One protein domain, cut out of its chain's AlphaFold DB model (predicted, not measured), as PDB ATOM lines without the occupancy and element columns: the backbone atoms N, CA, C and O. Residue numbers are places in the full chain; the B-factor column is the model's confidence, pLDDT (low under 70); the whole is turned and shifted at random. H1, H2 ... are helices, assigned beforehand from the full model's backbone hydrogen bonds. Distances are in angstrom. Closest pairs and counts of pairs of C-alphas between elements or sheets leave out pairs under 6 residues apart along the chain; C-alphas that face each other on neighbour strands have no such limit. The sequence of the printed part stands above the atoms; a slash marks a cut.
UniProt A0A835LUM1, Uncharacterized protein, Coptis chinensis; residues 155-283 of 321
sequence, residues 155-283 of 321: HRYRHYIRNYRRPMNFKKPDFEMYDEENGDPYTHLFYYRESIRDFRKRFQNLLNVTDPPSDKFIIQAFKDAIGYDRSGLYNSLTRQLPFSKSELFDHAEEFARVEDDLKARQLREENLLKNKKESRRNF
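What this domain is: This is residues 155 to 283 of the 321 residues of an uncharacterized protein of Coptis chinensis (UniProt A0A835LUM1). One long helix, H6, makes the length; H3 and H4 pack on its first part, H5 on H4, and residues 261 to 283 stick out as an arm. H1, near H4, leads through a long loop to H2. This all-helix model prints 129 residues with six named helices, H1 to H6, and is loose, radius of gyration of the C-alphas 19.0 A, spans 67 by 35 by 22 A.

How they stand to each other: Start at H6, residues 245 to 283: its residues 249 to 259 alone touch H3, residues 196 to 209, closest C-alphas Ile 196 and Ala 256, 5.4 A, at a shallow tilt of 29 degrees, opposite ways. H4, residues 215 to 226, touches H6 with residues 215 to 219 alone, closest C-alphas Asp 215 and Lys 245, 5.4 A. H5, residues 233 to 239, forms a hairpin with H4; they only just touch, with 3 pairs of C-alphas within 8 A, the closest Lys 223 and Tyr 234. H1, residues 155 to 162, is close but not clearly touching H4; H2, residues 185 to 191, touches no helix. Each O i to N i+4 pair is within hydrogen-bond range in H3, H4, H5 and H6; 2 of 4 are in H1, 2 of 3 in H2.

Where its parts are: Find C-alpha 245 at (-11.977, -14.349, 20.234); H6 runs 57.8 A to C-alpha 283 at (10.942, -33.756, -29.105). H3 is 20.1 A long.

The domain as a whole: The printed part has no cut; the H1 to H2 link is long, and pLDDT is under 70 in residues 155 to 192 and 229 to 232.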
ATOM      1  N   HIS A 155      -8.619   4.648  23.050       52.41
ATOM      2  CA  HIS A 155      -7.401   5.411  22.771       52.41
ATOM      3  C   HIS A 155      -6.149   4.828  23.445       52.41
ATOM      4  O   HIS A 155      -5.060   4.965  22.887       52.41
ATOM      5  N   ARG A 156      -6.280   4.121  24.584       50.22
ATOM      6  CA  ARG A 156      -5.122   3.540  25.295       50.22
ATOM      7  C   ARG A 156      -4.420   2.474  24.464       50.22
ATOM      8  O   ARG A 156      -3.200   2.454  24.392       50.22
ATOM      9  N   TYR A 157      -5.180   1.647  23.758       46.75
ATOM     10  CA  TYR A 157      -4.610   0.564  22.961       46.75
ATOM     11  C   TYR A 157      -4.211   0.947  21.543       46.75
ATOM     12  O   TYR A 157      -3.308   0.331  20.977       46.75
ATOM     13  N   ARG A 158      -4.819   2.000  20.983       46.81
ATOM     14  CA  ARG A 158      -4.351   2.572  19.719       46.81
ATOM     15  C   ARG A 158      -2.873   2.927  19.807       46.81
ATOM     16  O   ARG A 158      -2.153   2.655  18.862       46.81
ATOM     17  N   HIS A 159      -2.406   3.437  20.949       50.00
ATOM     18  CA  HIS A 159      -0.991   3.737  21.159       50.00
ATOM     19  C   HIS A 159      -0.111   2.474  21.195       50.00
ATOM     20  O   HIS A 159       0.970   2.494  20.616       50.00
ATOM     21  N   TYR A 160      -0.564   1.368  21.795       49.69
ATOM     22  CA  TYR A 160       0.192   0.104  21.834       49.69
ATOM     23  C   TYR A 160       0.279  -0.591  20.472       49.69
ATOM     24  O   TYR A 160       1.324  -1.143  20.151       49.69
ATOM     25  N   ILE A 161      -0.774  -0.526  19.651       51.88
ATOM     26  CA  ILE A 161      -0.766  -1.089  18.291       51.88
ATOM     27  C   ILE A 161       0.080  -0.212  17.358       51.88
ATOM     28  O   ILE A 161       0.915  -0.728  16.619       51.88
ATOM     29  N   ARG A 162      -0.074   1.121  17.424       47.28
ATOM     30  CA  ARG A 162       0.700   2.063  16.589       47.28
ATOM     31  C   ARG A 162       2.186   2.086  16.941       47.28
ATOM     32  O   ARG A 162       3.003   2.278  16.051       47.28
ATOM     33  N   ASN A 163       2.523   1.905  18.218       44.56
ATOM     34  CA  ASN A 163       3.901   1.928  18.715       44.56
ATOM     35  C   ASN A 163       4.441   0.538  19.051       44.56
ATOM     36  O   ASN A 163       5.446   0.432  19.757       44.56
ATOM     37  N   TYR A 164       3.807  -0.527  18.552       49.59
ATOM     38  CA  TYR A 164       4.384  -1.861  18.623       49.59
ATOM     39  C   TYR A 164       5.694  -1.858  17.827       49.59
ATOM     40  O   TYR A 164       5.708  -1.955  16.596       49.59
ATOM     41  N   ARG A 165       6.822  -1.699  18.526       46.84
ATOM     42  CA  ARG A 165       8.142  -1.905  17.937       46.84
ATOM     43  C   ARG A 165       8.268  -3.390  17.634       46.84
ATOM     44  O   ARG A 165       8.157  -4.222  18.533       46.84
ATOM     45  N   ARG A 166       8.499  -3.710  16.358       49.66
ATOM     46  CA  ARG A 166       8.871  -5.061  15.926       49.66
ATOM     47  C   ARG A 166      10.008  -5.568  16.831       49.66
ATOM     48  O   ARG A 166      10.874  -4.762  17.182       49.66
ATOM     49  N   PRO A 167      10.020  -6.857  17.224       49.81
ATOM     50  CA  PRO A 167      11.128  -7.429  17.985       49.81
ATOM     51  C   PRO A 167      12.458  -7.042  17.329       49.81
ATOM     52  O   PRO A 167      12.539  -7.094  16.106       49.81
ATOM     53  N   MET A 168      13.491  -6.670  18.094       43.66
ATOM     54  CA  MET A 168      14.790  -6.215  17.544       43.66
ATOM     55  C   MET A 168      15.454  -7.236  16.594       43.66
ATOM     56  O   MET A 168      16.317  -6.880  15.801       43.66
ATOM     57  N   ASN A 169      15.006  -8.494  16.625       50.53
ATOM     58  CA  ASN A 169      15.474  -9.580  15.759       50.53
ATOM     59  C   ASN A 169      14.595  -9.787  14.513       50.53
ATOM     60  O   ASN A 169      14.885 -10.640  13.677       50.53
ATOM     61  N   PHE A 170      13.495  -9.043  14.393       43.16
ATOM     62  CA  PHE A 170      12.686  -9.004  13.190       43.16
ATOM     63  C   PHE A 170      13.447  -8.172  12.166       43.16
ATOM     64  O   PHE A 170      13.365  -6.942  12.153       43.16
ATOM     65  N   LYS A 171      14.206  -8.850  11.305       43.97
ATOM     66  CA  LYS A 171      14.784  -8.216  10.127       43.97
ATOM     67  C   LYS A 171      13.621  -7.710   9.281       43.97
ATOM     68  O   LYS A 171      12.885  -8.498   8.686       43.97
ATOM     69  N   LYS A 172      13.413  -6.390   9.275       41.50
ATOM     70  CA  LYS A 172      12.663  -5.769   8.188       41.50
ATOM     71  C   LYS A 172      13.393  -6.213   6.914       41.50
ATOM     72  O   LYS A 172      14.620  -6.167   6.919       41.50
ATOM     73  N   PRO A 173      12.688  -6.709   5.892       42.75
ATOM     74  CA  PRO A 173      13.321  -6.952   4.609       42.75
ATOM     75  C   PRO A 173      13.893  -5.610   4.174       42.75
ATOM     76  O   PRO A 173      13.126  -4.673   3.936       42.75
ATOM     77  N   ASP A 174      15.213  -5.472   4.230       45.88
ATOM     78  CA  ASP A 174      15.867  -4.307   3.668       45.88
ATOM     79  C   ASP A 174      15.821  -4.456   2.157       45.88
ATOM     80  O   ASP A 174      15.928  -5.564   1.627       45.88
ATOM     81  N   PHE A 175      15.641  -3.333   1.465       44.31
ATOM     82  CA  PHE A 175      15.672  -3.303   0.006       44.31
ATOM     83  C   PHE A 175      17.003  -3.835  -0.549       44.31
ATOM     84  O   PHE A 175      17.035  -4.227  -1.697       44.31
ATOM     85  N   GLU A 176      18.069  -3.940   0.249       50.12
ATOM     86  CA  GLU A 176      19.333  -4.582  -0.146       50.12
ATOM     87  C   GLU A 176      19.276  -6.122  -0.203       50.12
ATOM     88  O   GLU A 176      20.184  -6.738  -0.750       50.12
ATOM     89  N   MET A 177      18.221  -6.768   0.318       42.75
ATOM     90  CA  MET A 177      17.954  -8.191   0.043       42.75
ATOM     91  C   MET A 177      17.265  -8.413  -1.313       42.75
ATOM     92  O   MET A 177      16.872  -9.537  -1.596       42.75
ATOM     93  N   TYR A 178      17.096  -7.368  -2.131       47.50
ATOM     94  CA  TYR A 178      16.768  -7.533  -3.542       47.50
ATOM     95  C   TYR A 178      18.009  -7.988  -4.308       47.50
ATOM     96  O   TYR A 178      18.853  -7.187  -4.701       47.50
ATOM     97  N   ASP A 179      18.085  -9.274  -4.605       48.97
ATOM     98  CA  ASP A 179      18.698  -9.728  -5.838       48.97
ATOM     99  C   ASP A 179      17.824  -9.209  -6.995       48.97
ATOM    100  O   ASP A 179      16.789  -9.785  -7.334       48.97
ATOM    101  N   GLU A 180      18.219  -8.066  -7.577       56.84
ATOM    102  CA  GLU A 180      17.572  -7.405  -8.732       56.84
ATOM    103  C   GLU A 180      17.268  -8.365  -9.905       56.84
ATOM    104  O   GLU A 180      16.462  -8.052 -10.780       56.84
ATOM    105  N   GLU A 181      17.867  -9.560  -9.903       60.41
ATOM    106  CA  GLU A 181      17.650 -10.633 -10.870       60.41
ATOM    107  C   GLU A 181      16.224 -11.225 -10.873       60.41
ATOM    108  O   GLU A 181      15.814 -11.750 -11.909       60.41
ATOM    109  N   ASN A 182      15.436 -11.128  -9.788       51.62
ATOM    110  CA  ASN A 182      14.173 -11.886  -9.643       51.62
ATOM    111  C   ASN A 182      12.856 -11.070  -9.589       51.62
ATOM    112  O   ASN A 182      11.811 -11.600  -9.204       51.62
ATOM    113  N   GLY A 183      12.846  -9.828 -10.087       58.50
ATOM    114  CA  GLY A 183      11.608  -9.116 -10.467       58.50
ATOM    115  C   GLY A 183      11.094  -8.042  -9.497       58.50
ATOM    116  O   GLY A 183      11.592  -7.887  -8.395       58.50
ATOM    117  N   ASP A 184      10.092  -7.279  -9.955       61.62
ATOM    118  CA  ASP A 184       9.536  -6.016  -9.415       61.62
ATOM    119  C   ASP A 184       9.574  -5.834  -7.861       61.62
ATOM    120  O   ASP A 184       9.101  -6.732  -7.154       61.62
ATOM    121  N   PRO A 185      10.055  -4.670  -7.331       55.81
ATOM    122  CA  PRO A 185       9.906  -4.130  -5.954       55.81
ATOM    123  C   PRO A 185       8.629  -4.517  -5.189       55.81
ATOM    124  O   PRO A 185       8.633  -4.788  -3.982       55.81
ATOM    125  N   TYR A 186       7.507  -4.548  -5.896       51.59
ATOM    126  CA  TYR A 186       6.216  -4.878  -5.312       51.59
ATOM    127  C   TYR A 186       6.018  -6.383  -5.109       51.59
ATOM    128  O   TYR A 186       5.326  -6.779  -4.172       51.59
ATOM    129  N   THR A 187       6.654  -7.226  -5.921       51.16
ATOM    130  CA  THR A 187       6.537  -8.690  -5.855       51.16
ATOM    131  C   THR A 187       7.280  -9.261  -4.650       51.16
ATOM    132  O   THR A 187       6.762 -10.143  -3.978       51.16
ATOM    133  N   HIS A 188       8.446  -8.732  -4.276       50.09
ATOM    134  CA  HIS A 188       9.181  -9.219  -3.098       50.09
ATOM    135  C   HIS A 188       8.569  -8.715  -1.786       50.09
ATOM    136  O   HIS A 188       8.505  -9.457  -0.810       50.09
ATOM    137  N   LEU A 189       8.022  -7.490  -1.760       51.97
ATOM    138  CA  LEU A 189       7.149  -7.039  -0.664       51.97
ATOM    139  C   LEU A 189       5.892  -7.917  -0.546       51.97
ATOM    140  O   LEU A 189       5.395  -8.135   0.561       51.97
ATOM    141  N   PHE A 190       5.405  -8.454  -1.668       51.59
ATOM    142  CA  PHE A 190       4.316  -9.427  -1.706       51.59
ATOM    143  C   PHE A 190       4.746 -10.801  -1.164       51.59
ATOM    144  O   PHE A 190       3.984 -11.411  -0.417       51.59
ATOM    145  N   TYR A 191       5.972 -11.257  -1.449       47.16
ATOM    146  CA  TYR A 191       6.546 -12.497  -0.905       47.16
ATOM    147  C   TYR A 191       6.927 -12.406   0.579       47.16
ATOM    148  O   TYR A 191       6.868 -13.408   1.286       47.16
ATOM    149  N   TYR A 192       7.235 -11.209   1.085       53.59
ATOM    150  CA  TYR A 192       7.473 -10.962   2.513       53.59
ATOM    151  C   TYR A 192       6.205 -10.786   3.345       53.59
ATOM    152  O   TYR A 192       6.271 -10.418   4.527       53.59
ATOM    153  N   ARG A 193       5.037 -11.067   2.764       70.44
ATOM    154  CA  ARG A 193       3.840 -11.250   3.567       70.44
ATOM    155  C   ARG A 193       3.981 -12.499   4.404       70.44
ATOM    156  O   ARG A 193       4.023 -13.620   3.911       70.44
ATOM    157  N   GLU A 194       4.029 -12.264   5.702       84.19
ATOM    158  CA  GLU A 194       3.799 -13.303   6.680       84.19
ATOM    159  C   GLU A 194       2.476 -14.021   6.378       84.19
ATOM    160  O   GLU A 194       1.471 -13.373   6.071       84.19
ATOM    161  N   SER A 195       2.487 -15.354   6.470       88.44
ATOM    162  CA  SER A 195       1.277 -16.156   6.295       88.44
ATOM    163  C   SER A 195       0.235 -15.796   7.354       88.44
ATOM    164  O   SER A 195       0.576 -15.450   8.493       88.44
ATOM    165  N   ILE A 196      -1.053 -15.941   7.029       90.38
ATOM    166  CA  ILE A 196      -2.126 -15.692   8.008       90.38
ATOM    167  C   ILE A 196      -1.935 -16.572   9.252       90.38
ATOM    168  O   ILE A 196      -2.195 -16.139  10.378       90.38
ATOM    169  N   ARG A 197      -1.415 -17.791   9.068       92.00
ATOM    170  CA  ARG A 197      -1.146 -18.738  10.152       92.00
ATOM    171  C   ARG A 197      -0.053 -18.250  11.101       92.00
ATOM    172  O   ARG A 197      -0.215 -18.356  12.318       92.00
ATOM    173  N   ASP A 198       1.041 -17.713  10.572       92.06
ATOM    174  CA  ASP A 198       2.138 -17.200  11.397       92.06
ATOM    175  C   ASP A 198       1.723 -15.918  12.117       92.06
ATOM    176  O   ASP A 198       1.907 -15.807  13.334       92.06
ATOM    177  N   PHE A 199       1.030 -15.018  11.412       92.06
ATOM    178  CA  PHE A 199       0.446 -13.824  12.014       92.06
ATOM    179  C   PHE A 199      -0.486 -14.190  13.177       92.06
ATOM    180  O   PHE A 199      -0.331 -13.671  14.286       92.06
ATOM    181  N   ARG A 200      -1.408 -15.136  12.951       93.25
ATOM    182  CA  ARG A 200      -2.335 -15.655  13.964       93.25
ATOM    183  C   ARG A 200      -1.589 -16.151  15.200       93.25
ATOM    184  O   ARG A 200      -1.945 -15.759  16.308       93.25
ATOM    185  N   LYS A 201      -0.553 -16.980  15.025       94.81
ATOM    186  CA  LYS A 201       0.248 -17.519  16.137       94.81
ATOM    187  C   LYS A 201       0.920 -16.410  16.941       94.81
ATOM    188  O   LYS A 201       0.827 -16.401  18.167       94.81
ATOM    189  N   ARG A 202       1.567 -15.447  16.274       94.75
ATOM    190  CA  ARG A 202       2.206 -14.317  16.968       94.75
ATOM    191  C   ARG A 202       1.187 -13.454  17.702       94.75
ATOM    192  O   ARG A 202       1.445 -13.043  18.829       94.75
ATOM    193  N   PHE A 203       0.036 -13.204  17.085       94.38
ATOM    194  CA  PHE A 203      -1.037 -12.436  17.704       94.38
ATOM    195  C   PHE A 203      -1.607 -13.160  18.927       94.38
ATOM    196  O   PHE A 203      -1.770 -12.552  19.977       94.38
ATOM    197  N   GLN A 204      -1.832 -14.473  18.840       95.50
ATOM    198  CA  GLN A 204      -2.273 -15.280  19.975       95.50
ATOM    199  C   GLN A 204      -1.249 -15.261  21.117       95.50
ATOM    200  O   GLN A 204      -1.635 -15.077  22.267       95.50
ATOM    201  N   ASN A 205       0.045 -15.366  20.808       94.75
ATOM    202  CA  ASN A 205       1.103 -15.229  21.809       94.75
ATOM    203  C   ASN A 205       1.080 -13.847  22.476       94.75
ATOM    204  O   ASN A 205       1.226 -13.760  23.690       94.75
ATOM    205  N   LEU A 206       0.838 -12.775  21.713       93.38
ATOM    206  CA  LEU A 206       0.689 -11.428  22.265       93.38
ATOM    207  C   LEU A 206      -0.506 -11.345  23.227       93.38
ATOM    208  O   LEU A 206      -0.359 -10.819  24.325       93.38
ATOM    209  N   LEU A 207      -1.648 -11.933  22.859       94.56
ATOM    210  CA  LEU A 207      -2.838 -12.005  23.714       94.56
ATOM    211  C   LEU A 207      -2.676 -12.887  24.955       94.56
ATOM    212  O   LEU A 207      -3.535 -12.829  25.824       94.56
ATOM    213  N   ASN A 208      -1.659 -13.744  25.018       93.25
ATOM    214  CA  ASN A 208      -1.358 -14.516  26.224       93.25
ATOM    215  C   ASN A 208      -0.482 -13.713  27.200       93.25
ATOM    216  O   ASN A 208      -0.438 -14.026  28.382       93.25
ATOM    217  N   VAL A 209       0.236 -12.702  26.699       94.50
ATOM    218  CA  VAL A 209       1.070 -11.798  27.507       94.50
ATOM    219  C   VAL A 209       0.268 -10.588  27.982       94.50
ATOM    220  O   VAL A 209       0.506 -10.060  29.063       94.50
ATOM    221  N   THR A 210      -0.667 -10.120  27.162       90.25
ATOM    222  CA  THR A 210      -1.579  -9.029  27.508       90.25
ATOM    223  C   THR A 210      -2.904  -9.608  27.977       90.25
ATOM    224  O   THR A 210      -3.428 -10.452  27.266       90.25
ATOM    225  N   ASP A 211      -3.498  -9.101  29.056       92.00
ATOM    226  CA  ASP A 211      -4.899  -9.382  29.399       92.00
ATOM    227  C   ASP A 211      -5.812  -8.335  28.734       92.00
ATOM    228  O   ASP A 211      -6.016  -7.242  29.278       92.00
ATOM    229  N   PRO A 212      -6.316  -8.577  27.505       88.69
ATOM    230  CA  PRO A 212      -7.185  -7.629  26.830       88.69
ATOM    231  C   PRO A 212      -8.532  -7.509  27.562       88.69
ATOM    232  O   PRO A 212      -9.085  -8.501  28.030       88.69
ATOM    233  N   PRO A 213      -9.132  -6.310  27.584       88.94
ATOM    234  CA  PRO A 213     -10.316  -6.042  28.392       88.94
ATOM    235  C   PRO A 213     -11.612  -6.603  27.787       88.94
ATOM    236  O   PRO A 213     -12.619  -6.674  28.481       88.94
ATOM    237  N   SER A 214     -11.641  -6.934  26.487       96.88
ATOM    238  CA  SER A 214     -12.827  -7.510  25.831       96.88
ATOM    239  C   SER A 214     -12.515  -8.148  24.476       96.88
ATOM    240  O   SER A 214     -11.625  -7.691  23.757       96.88
ATOM    241  N   ASP A 215     -13.329  -9.120  24.063       96.56
ATOM    242  CA  ASP A 215     -13.242  -9.752  22.739       96.56
ATOM    243  C   ASP A 215     -13.418  -8.753  21.592       96.56
ATOM    244  O   ASP A 215     -12.673  -8.787  20.615       96.56
ATOM    245  N   LYS A 216     -14.332  -7.786  21.736       95.69
ATOM    246  CA  LYS A 216     -14.523  -6.708  20.750       95.69
ATOM    247  C   LYS A 216     -13.234  -5.923  20.515       95.69
ATOM    248  O   LYS A 216     -12.922  -5.564  19.381       95.69
ATOM    249  N   PHE A 217     -12.488  -5.669  21.590       95.44
ATOM    250  CA  PHE A 217     -11.201  -4.997  21.508       95.44
ATOM    251  C   PHE A 217     -10.164  -5.859  20.764       95.44
ATOM    252  O   PHE A 217      -9.474  -5.351  19.881       95.44
ATOM    253  N   ILE A 218     -10.110  -7.164  21.050       95.56
ATOM    254  CA  ILE A 218      -9.226  -8.123  20.365       95.56
ATOM    255  C   ILE A 218      -9.522  -8.174  18.863       95.56
ATOM    256  O   ILE A 218      -8.604  -8.073  18.052       95.56
ATOM    257  N   ILE A 219     -10.799  -8.294  18.493       94.25
ATOM    258  CA  ILE A 219     -11.245  -8.355  17.096       94.25
ATOM    259  C   ILE A 219     -10.854  -7.078  16.351       94.25
ATOM    260  O   ILE A 219     -10.316  -7.150  15.246       94.25
ATOM    261  N   GLN A 220     -11.061  -5.906  16.957       92.94
ATOM    262  CA  GLN A 220     -10.662  -4.644  16.337       92.94
ATOM    263  C   GLN A 220      -9.139  -4.544  16.177       92.94
ATOM    264  O   GLN A 220      -8.664  -4.175  15.106       92.94
ATOM    265  N   ALA A 221      -8.372  -4.924  17.203       93.62
ATOM    266  CA  ALA A 221      -6.913  -4.926  17.144       93.62
ATOM    267  C   ALA A 221      -6.375  -5.875  16.061       93.62
ATOM    268  O   ALA A 221      -5.442  -5.523  15.343       93.62
ATOM    269  N   PHE A 222      -6.987  -7.052  15.909       92.81
ATOM    270  CA  PHE A 222      -6.645  -8.014  14.863       92.81
ATOM    271  C   PHE A 222      -6.901  -7.437  13.465       92.81
ATOM    272  O   PHE A 222      -6.028  -7.503  12.602       92.81
ATOM    273  N   LYS A 223      -8.068  -6.806  13.258       91.12
ATOM    274  CA  LYS A 223      -8.418  -6.140  11.991       91.12
ATOM    275  C   LYS A 223      -7.450  -5.014  11.640       91.12
ATOM    276  O   LYS A 223      -7.043  -4.903  10.486       91.12
ATOM    277  N   ASP A 224      -7.077  -4.201  12.624       89.44
ATOM    278  CA  ASP A 224      -6.155  -3.083  12.422       89.44
ATOM    279  C   ASP A 224      -4.728  -3.573  12.109       89.44
ATOM    280  O   ASP A 224      -4.017  -2.944  11.325       89.44
ATOM    281  N   ALA A 225      -4.312  -4.709  12.682       89.69
ATOM    282  CA  ALA A 225      -2.961  -5.252  12.542       89.69
ATOM    283  C   ALA A 225      -2.705  -5.999  11.219       89.69
ATOM    284  O   ALA A 225      -1.584  -5.951  10.716       89.69
ATOM    285  N   ILE A 226      -3.714  -6.662  10.640       85.75
ATOM    286  CA  ILE A 226      -3.584  -7.337   9.329       85.75
ATOM    287  C   ILE A 226      -3.479  -6.326   8.175       85.75
ATOM    288  O   ILE A 226      -2.928  -6.632   7.115       85.75
ATOM    289  N   GLY A 227      -3.957  -5.098   8.390       78.00
ATOM    290  CA  GLY A 227      -4.069  -4.088   7.346       78.00
ATOM    291  C   GLY A 227      -5.172  -4.420   6.335       78.00
ATOM    292  O   GLY A 227      -5.733  -5.516   6.307       78.00
ATOM    293  N   TYR A 228      -5.517  -3.445   5.493       71.50
ATOM    294  CA  TYR A 228      -6.430  -3.676   4.375       71.50
ATOM    295  C   TYR A 228      -5.752  -4.598   3.361       71.50
ATOM    296  O   TYR A 228      -4.863  -4.186   2.617       71.50
ATOM    297  N   ASP A 229      -6.158  -5.863   3.361       65.25
ATOM    298  CA  ASP A 229      -5.536  -6.892   2.548       65.25
ATOM    299  C   ASP A 229      -6.390  -7.275   1.315       65.25
ATOM    300  O   ASP A 229      -7.574  -7.595   1.429       65.25
ATOM    301  N   ARG A 230      -5.742  -7.313   0.136       57.38
ATOM    302  CA  ARG A 230      -6.198  -7.982  -1.098       57.38
ATOM    303  C   ARG A 230      -6.509  -9.482  -0.935       57.38
ATOM    304  O   ARG A 230      -7.239 -10.004  -1.766       57.38
ATOM    305  N   SER A 231      -6.005 -10.166   0.098       62.34
ATOM    306  CA  SER A 231      -6.270 -11.591   0.388       62.34
ATOM    307  C   SER A 231      -7.744 -11.895   0.668       62.34
ATOM    308  O   SER A 231      -8.139 -13.055   0.724       62.34
ATOM    309  N   GLY A 232      -8.577 -10.864   0.849       69.69
ATOM    310  CA  GLY A 232     -10.011 -11.017   1.074       69.69
ATOM    311  C   GLY A 232     -10.374 -11.383   2.513       69.69
ATOM    312  O   GLY A 232     -11.549 -11.279   2.863       69.69
ATOM    313  N   LEU A 233      -9.395 -11.700   3.370       72.12
ATOM    314  CA  LEU A 233      -9.609 -11.918   4.804       72.12
ATOM    315  C   LEU A 233     -10.268 -10.693   5.449       72.12
ATOM    316  O   LEU A 233     -11.265 -10.823   6.156       72.12
ATOM    317  N   TYR A 234      -9.765  -9.493   5.139       76.06
ATOM    318  CA  TYR A 234     -10.363  -8.246   5.613       76.06
ATOM    319  C   TYR A 234     -11.835  -8.140   5.193       76.06
ATOM    320  O   TYR A 234     -12.702  -7.872   6.022       76.06
ATOM    321  N   ASN A 235     -12.133  -8.432   3.922       81.19
ATOM    322  CA  ASN A 235     -13.493  -8.384   3.389       81.19
ATOM    323  C   ASN A 235     -14.415  -9.398   4.080       81.19
ATOM    324  O   ASN A 235     -15.560  -9.064   4.386       81.19
ATOM    325  N   SER A 236     -13.927 -10.605   4.371       78.12
ATOM    326  CA  SER A 236     -14.695 -11.613   5.106       78.12
ATOM    327  C   SER A 236     -14.985 -11.172   6.539       78.12
ATOM    328  O   SER A 236     -16.146 -11.128   6.943       78.12
ATOM    329  N   LEU A 237     -13.960 -10.699   7.259       76.81
ATOM    330  CA  LEU A 237     -14.105 -10.154   8.611       76.81
ATOM    331  C   LEU A 237     -15.033  -8.933   8.657       76.81
ATOM    332  O   LEU A 237     -15.631  -8.651   9.688       76.81
ATOM    333  N   THR A 238     -15.156  -8.169   7.568       76.25
ATOM    334  CA  THR A 238     -16.140  -7.078   7.487       76.25
ATOM    335  C   THR A 238     -17.549  -7.533   7.123       76.25
ATOM    336  O   THR A 238     -18.496  -6.832   7.470       76.25
ATOM    337  N   ARG A 239     -17.708  -8.672   6.438       85.81
ATOM    338  CA  ARG A 239     -19.020  -9.218   6.051       85.81
ATOM    339  C   ARG A 239     -19.681  -9.961   7.202       85.81
ATOM    340  O   ARG A 239     -20.872  -9.780   7.433       85.81
ATOM    341  N   GLN A 240     -18.911 -10.774   7.914       88.50
ATOM    342  CA  GLN A 240     -19.341 -11.462   9.124       88.50
ATOM    343  C   GLN A 240     -18.324 -11.164  10.210       88.50
ATOM    344  O   GLN A 240     -17.224 -11.716  10.240       88.50
ATOM    345  N   LEU A 241     -18.684 -10.201  11.056       88.12
ATOM    346  CA  LEU A 241     -17.839  -9.797  12.159       88.12
ATOM    347  C   LEU A 241     -17.912 -10.905  13.220       88.12
ATOM    348  O   LEU A 241     -19.007 -11.137  13.732       88.12
ATOM    349  N   PRO A 242     -16.796 -11.576  13.549       93.88
ATOM    350  CA  PRO A 242     -16.803 -12.558  14.622       93.88
ATOM    351  C   PRO A 242     -17.223 -11.876  15.928       93.88
ATOM    352  O   PRO A 242     -16.863 -10.721  16.174       93.88
ATOM    353  N   PHE A 243     -17.992 -12.572  16.761       96.25
ATOM    354  CA  PHE A 243     -18.482 -12.043  18.037       96.25
ATOM    355  C   PHE A 243     -17.550 -12.370  19.202       96.25
ATOM    356  O   PHE A 243     -17.595 -11.690  20.230       96.25
ATOM    357  N   SER A 244     -16.699 -13.386  19.036       97.12
ATOM    358  CA  SER A 244     -15.782 -13.877  20.065       97.12
ATOM    359  C   SER A 244     -14.343 -14.011  19.565       97.12
ATOM    360  O   SER A 244     -14.079 -14.128  18.364       97.12
ATOM    361  N   LYS A 245     -13.393 -14.048  20.508       95.69
ATOM    362  CA  LYS A 245     -11.977 -14.349  20.234       95.69
ATOM    363  C   LYS A 245     -11.803 -15.720  19.564       95.69
ATOM    364  O   LYS A 245     -10.938 -15.855  18.705       95.69
ATOM    365  N   SER A 246     -12.595 -16.724  19.953       96.62
ATOM    366  CA  SER A 246     -12.508 -18.075  19.376       96.62
ATOM    367  C   SER A 246     -12.907 -18.074  17.904       96.62
ATOM    368  O   SER A 246     -12.119 -18.483  17.060       96.62
ATOM    369  N   GLU A 247     -14.077 -17.512  17.597       96.19
ATOM    370  CA  GLU A 247     -14.615 -17.439  16.234       96.19
ATOM    371  C   GLU A 247     -13.673 -16.679  15.288       96.19
ATOM    372  O   GLU A 247     -13.431 -17.101  14.159       96.19
ATOM    373  N   LEU A 248     -13.050 -15.599  15.779       95.31
ATOM    374  CA  LEU A 248     -12.007 -14.878  15.048       95.31
ATOM    375  C   LEU A 248     -10.847 -15.798  14.636       95.31
ATOM    376  O   LEU A 248     -10.345 -15.704  13.515       95.31
ATOM    377  N   PHE A 249     -10.398 -16.664  15.544       95.00
ATOM    378  CA  PHE A 249      -9.292 -17.579  15.283       95.00
ATOM    379  C   PHE A 249      -9.679 -18.763  14.407       95.00
ATOM    380  O   PHE A 249      -8.833 -19.209  13.630       95.00
ATOM    381  N   ASP A 250     -10.917 -19.235  14.504       95.00
ATOM    382  CA  ASP A 250     -11.448 -20.276  13.628       95.00
ATOM    383  C   ASP A 250     -11.534 -19.763  12.186       95.00
ATOM    384  O   ASP A 250     -11.005 -20.403  11.276       95.00
ATOM    385  N   HIS A 251     -12.058 -18.546  11.985       93.25
ATOM    386  CA  HIS A 251     -12.049 -17.887  10.675       93.25
ATOM    387  C   HIS A 251     -10.619 -17.715  10.150       93.25
ATOM    388  O   HIS A 251     -10.323 -18.084   9.016       93.25
ATOM    389  N   ALA A 252      -9.697 -17.187  10.963       92.31
ATOM    390  CA  ALA A 252      -8.306 -17.010  10.543       92.31
ATOM    391  C   ALA A 252      -7.634 -18.337  10.132       92.31
ATOM    392  O   ALA A 252      -6.837 -18.353   9.194       92.31
ATOM    393  N   GLU A 253      -7.957 -19.448  10.800       94.00
ATOM    394  CA  GLU A 253      -7.455 -20.776  10.437       94.00
ATOM    395  C   GLU A 253      -8.070 -21.302   9.135       94.00
ATOM    396  O   GLU A 253      -7.359 -21.893   8.323       94.00
ATOM    397  N   GLU A 254      -9.362 -21.070   8.901       92.88
ATOM    398  CA  GLU A 254     -10.009 -21.399   7.628       92.88
ATOM    399  C   GLU A 254      -9.322 -20.674   6.464       92.88
ATOM    400  O   GLU A 254      -8.957 -21.295   5.465       92.88
ATOM    401  N   PHE A 255      -9.031 -19.380   6.626       89.25
ATOM    402  CA  PHE A 255      -8.292 -18.615   5.621       89.25
ATOM    403  C   PHE A 255      -6.862 -19.105   5.422       89.25
ATOM    404  O   PHE A 255      -6.401 -19.160   4.284       89.25
ATOM    405  N   ALA A 256      -6.169 -19.496   6.492       90.44
ATOM    406  CA  ALA A 256      -4.844 -20.093   6.371       90.44
ATOM    407  C   ALA A 256      -4.873 -21.377   5.524       90.44
ATOM    408  O   ALA A 256      -3.993 -21.575   4.691       90.44
ATOM    409  N   ARG A 257      -5.909 -22.219   5.665       92.44
ATOM    410  CA  ARG A 257      -6.078 -23.414   4.816       92.44
ATOM    411  C   ARG A 257      -6.311 -23.053   3.352       92.44
ATOM    412  O   ARG A 257      -5.714 -23.671   2.480       92.44
ATOM    413  N   VAL A 258      -7.135 -22.040   3.082       89.19
ATOM    414  CA  VAL A 258      -7.358 -21.550   1.711       89.19
ATOM    415  C   VAL A 258      -6.060 -21.003   1.107       89.19
ATOM    416  O   VAL A 258      -5.767 -21.266  -0.058       89.19
ATOM    417  N   GLU A 259      -5.262 -20.269   1.886       87.81
ATOM    418  CA  GLU A 259      -3.949 -19.773   1.461       87.81
ATOM    419  C   GLU A 259      -2.988 -20.932   1.129       87.81
ATOM    420  O   GLU A 259      -2.346 -20.914   0.074       87.81
ATOM    421  N   ASP A 260      -2.931 -21.957   1.985       89.50
ATOM    422  CA  ASP A 260      -2.125 -23.166   1.779       89.50
ATOM    423  C   ASP A 260      -2.562 -23.929   0.512       89.50
ATOM    424  O   ASP A 260      -1.720 -24.307  -0.308       89.50
ATOM    425  N   ASP A 261      -3.869 -24.102   0.296       92.38
ATOM    426  CA  ASP A 261      -4.425 -24.773  -0.886       92.38
ATOM    427  C   ASP A 261      -4.130 -24.007  -2.180       92.38
ATOM    428  O   ASP A 261      -3.781 -24.609  -3.203       92.38
ATOM    429  N   LEU A 262      -4.224 -22.673  -2.148       88.81
ATOM    430  CA  LEU A 262      -3.857 -21.820  -3.278       88.81
ATOM    431  C   LEU A 262      -2.370 -21.954  -3.612       88.81
ATOM    432  O   LEU A 262      -2.034 -22.145  -4.783       88.81
ATOM    433  N   LYS A 263      -1.486 -21.934  -2.608       89.75
ATOM    434  CA  LYS A 263      -0.044 -22.165  -2.802       89.75
ATOM    435  C   LYS A 263       0.230 -23.563  -3.357       89.75
ATOM    436  O   LYS A 263       0.988 -23.711  -4.314       89.75
ATOM    437  N   ALA A 264      -0.431 -24.592  -2.827       91.94
ATOM    438  CA  ALA A 264      -0.289 -25.967  -3.301       91.94
ATOM    439  C   ALA A 264      -0.774 -26.138  -4.749       91.94
ATOM    440  O   ALA A 264      -0.204 -26.924  -5.512       91.94
ATOM    441  N   ARG A 265      -1.828 -25.417  -5.146       94.25
ATOM    442  CA  ARG A 265      -2.319 -25.393  -6.526       94.25
ATOM    443  C   ARG A 265      -1.347 -24.671  -7.456       94.25
ATOM    444  O   ARG A 265      -1.011 -25.230  -8.497       94.25
ATOM    445  N   GLN A 266      -0.860 -23.493  -7.068       91.25
ATOM    446  CA  GLN A 266       0.137 -22.742  -7.835       91.25
ATOM    447  C   GLN A 266       1.398 -23.579  -8.077       91.25
ATOM    448  O   GLN A 266       1.861 -23.678  -9.210       91.25
ATOM    449  N   LEU A 267       1.886 -24.278  -7.048       94.38
ATOM    450  CA  LEU A 267       3.041 -25.169  -7.164       94.38
ATOM    451  C   LEU A 267       2.799 -26.320  -8.158       94.38
ATOM    452  O   LEU A 267       3.669 -26.654  -8.964       94.38
ATOM    453  N   ARG A 268       1.607 -26.934  -8.134       95.56
ATOM    454  CA  ARG A 268       1.229 -27.976  -9.107       95.56
ATOM    455  C   ARG A 268       1.190 -27.429 -10.534       95.56
ATOM    456  O   ARG A 268       1.701 -28.080 -11.444       95.56
ATOM    457  N   GLU A 269       0.606 -26.251 -10.731       95.75
ATOM    458  CA  GLU A 269       0.529 -25.589 -12.038       95.75
ATOM    459  C   GLU A 269       1.927 -25.225 -12.572       95.75
ATOM    460  O   GLU A 269       2.224 -25.465 -13.745       95.75
ATOM    461  N   GLU A 270       2.826 -24.750 -11.708       95.12
ATOM    462  CA  GLU A 270       4.219 -24.465 -12.059       95.12
ATOM    463  C   GLU A 270       4.974 -25.732 -12.495       95.12
ATOM    464  O   GLU A 270       5.651 -25.738 -13.528       95.12
ATOM    465  N   ASN A 271       4.808 -26.838 -11.764       95.19
ATOM    466  CA  ASN A 271       5.426 -28.119 -12.113       95.19
ATOM    467  C   ASN A 271       4.900 -28.673 -13.446       95.19
ATOM    468  O   ASN A 271       5.677 -29.174 -14.262       95.19
ATOM    469  N   LEU A 272       3.602 -28.522 -13.729       95.88
ATOM    470  CA  LEU A 272       3.026 -28.888 -15.029       95.88
ATOM    471  C   LEU A 272       3.625 -28.057 -16.174       95.88
ATOM    472  O   LEU A 272       3.909 -28.591 -17.251       95.88
ATOM    473  N   LEU A 273       3.857 -26.761 -15.951       94.50
ATOM    474  CA  LEU A 273       4.496 -25.882 -16.931       94.50
ATOM    475  C   LEU A 273       5.965 -26.258 -17.175       94.50
ATOM    476  O   LEU A 273       6.400 -26.246 -18.332       94.50
ATOM    477  N   LYS A 274       6.713 -26.629 -16.128       92.81
ATOM    478  CA  LYS A 274       8.100 -27.116 -16.242       92.81
ATOM    479  C   LYS A 274       8.168 -28.411 -17.056       92.81
ATOM    480  O   LYS A 274       8.854 -28.442 -18.080       92.81
ATOM    481  N   ASN A 275       7.347 -29.405 -16.718       92.50
ATOM    482  CA  ASN A 275       7.305 -30.692 -17.426       92.50
ATOM    483  C   ASN A 275       6.900 -30.539 -18.903       92.50
ATOM    484  O   ASN A 275       7.437 -31.215 -19.787       92.50
ATOM    485  N   LYS A 276       5.981 -29.611 -19.212       91.94
ATOM    486  CA  LYS A 276       5.571 -29.316 -20.595       91.94
ATOM    487  C   LYS A 276       6.701 -28.687 -21.416       91.94
ATOM    488  O   LYS A 276       6.829 -28.989 -22.605       91.94
ATOM    489  N   LYS A 277       7.511 -27.810 -20.813       88.00
ATOM    490  CA  LYS A 277       8.681 -27.202 -21.473       88.00
ATOM    491  C   LYS A 277       9.773 -28.238 -21.734       88.00
ATOM    492  O   LYS A 277      10.335 -28.250 -22.826       88.00
ATOM    493  N   GLU A 278      10.024 -29.124 -20.778       89.00
ATOM    494  CA  GLU A 278      11.008 -30.200 -20.916       89.00
ATOM    495  C   GLU A 278      10.605 -31.217 -21.990       89.00
ATOM    496  O   GLU A 278      11.391 -31.511 -22.892       89.00
ATOM    497  N   SER A 279       9.334 -31.634 -22.003       85.88
ATOM    498  CA  SER A 279       8.795 -32.501 -23.058       85.88
ATOM    499  C   SER A 279       9.025 -31.909 -24.456       85.88
ATOM    500  O   SER A 279       9.448 -32.614 -25.367       85.88
ATOM    501  N   ARG A 280       8.818 -30.594 -24.638       80.81
ATOM    502  CA  ARG A 280       9.060 -29.925 -25.931       80.81
ATOM    503  C   ARG A 280      10.533 -29.934 -26.359       80.81
ATOM    504  O   ARG A 280      10.783 -30.067 -27.552       80.81
ATOM    505  N   ARG A 281      11.483 -29.817 -25.423       79.19
ATOM    506  CA  ARG A 281      12.927 -29.880 -25.730       79.19
ATOM    507  C   ARG A 281      13.352 -31.279 -26.175       79.19
ATOM    508  O   ARG A 281      14.121 -31.414 -27.123       79.19
ATOM    509  N   ASN A 282      12.793 -32.318 -25.557       77.06
ATOM    510  CA  ASN A 282      13.120 -33.697 -25.919       77.06
ATOM    511  C   ASN A 282      12.614 -34.053 -27.327       77.06
ATOM    512  O   ASN A 282      13.325 -34.707 -28.084       77.06
ATOM    513  N   PHE A 283      11.445 -33.547 -27.741       73.81
ATOM    514  CA  PHE A 283      10.942 -33.756 -29.105       73.81
ATOM    515  C   PHE A 283      11.736 -33.009 -30.193       73.81
ATOM    516  O   PHE A 283      11.764 -33.473 -31.333       73.81
TER     517      PHE A 283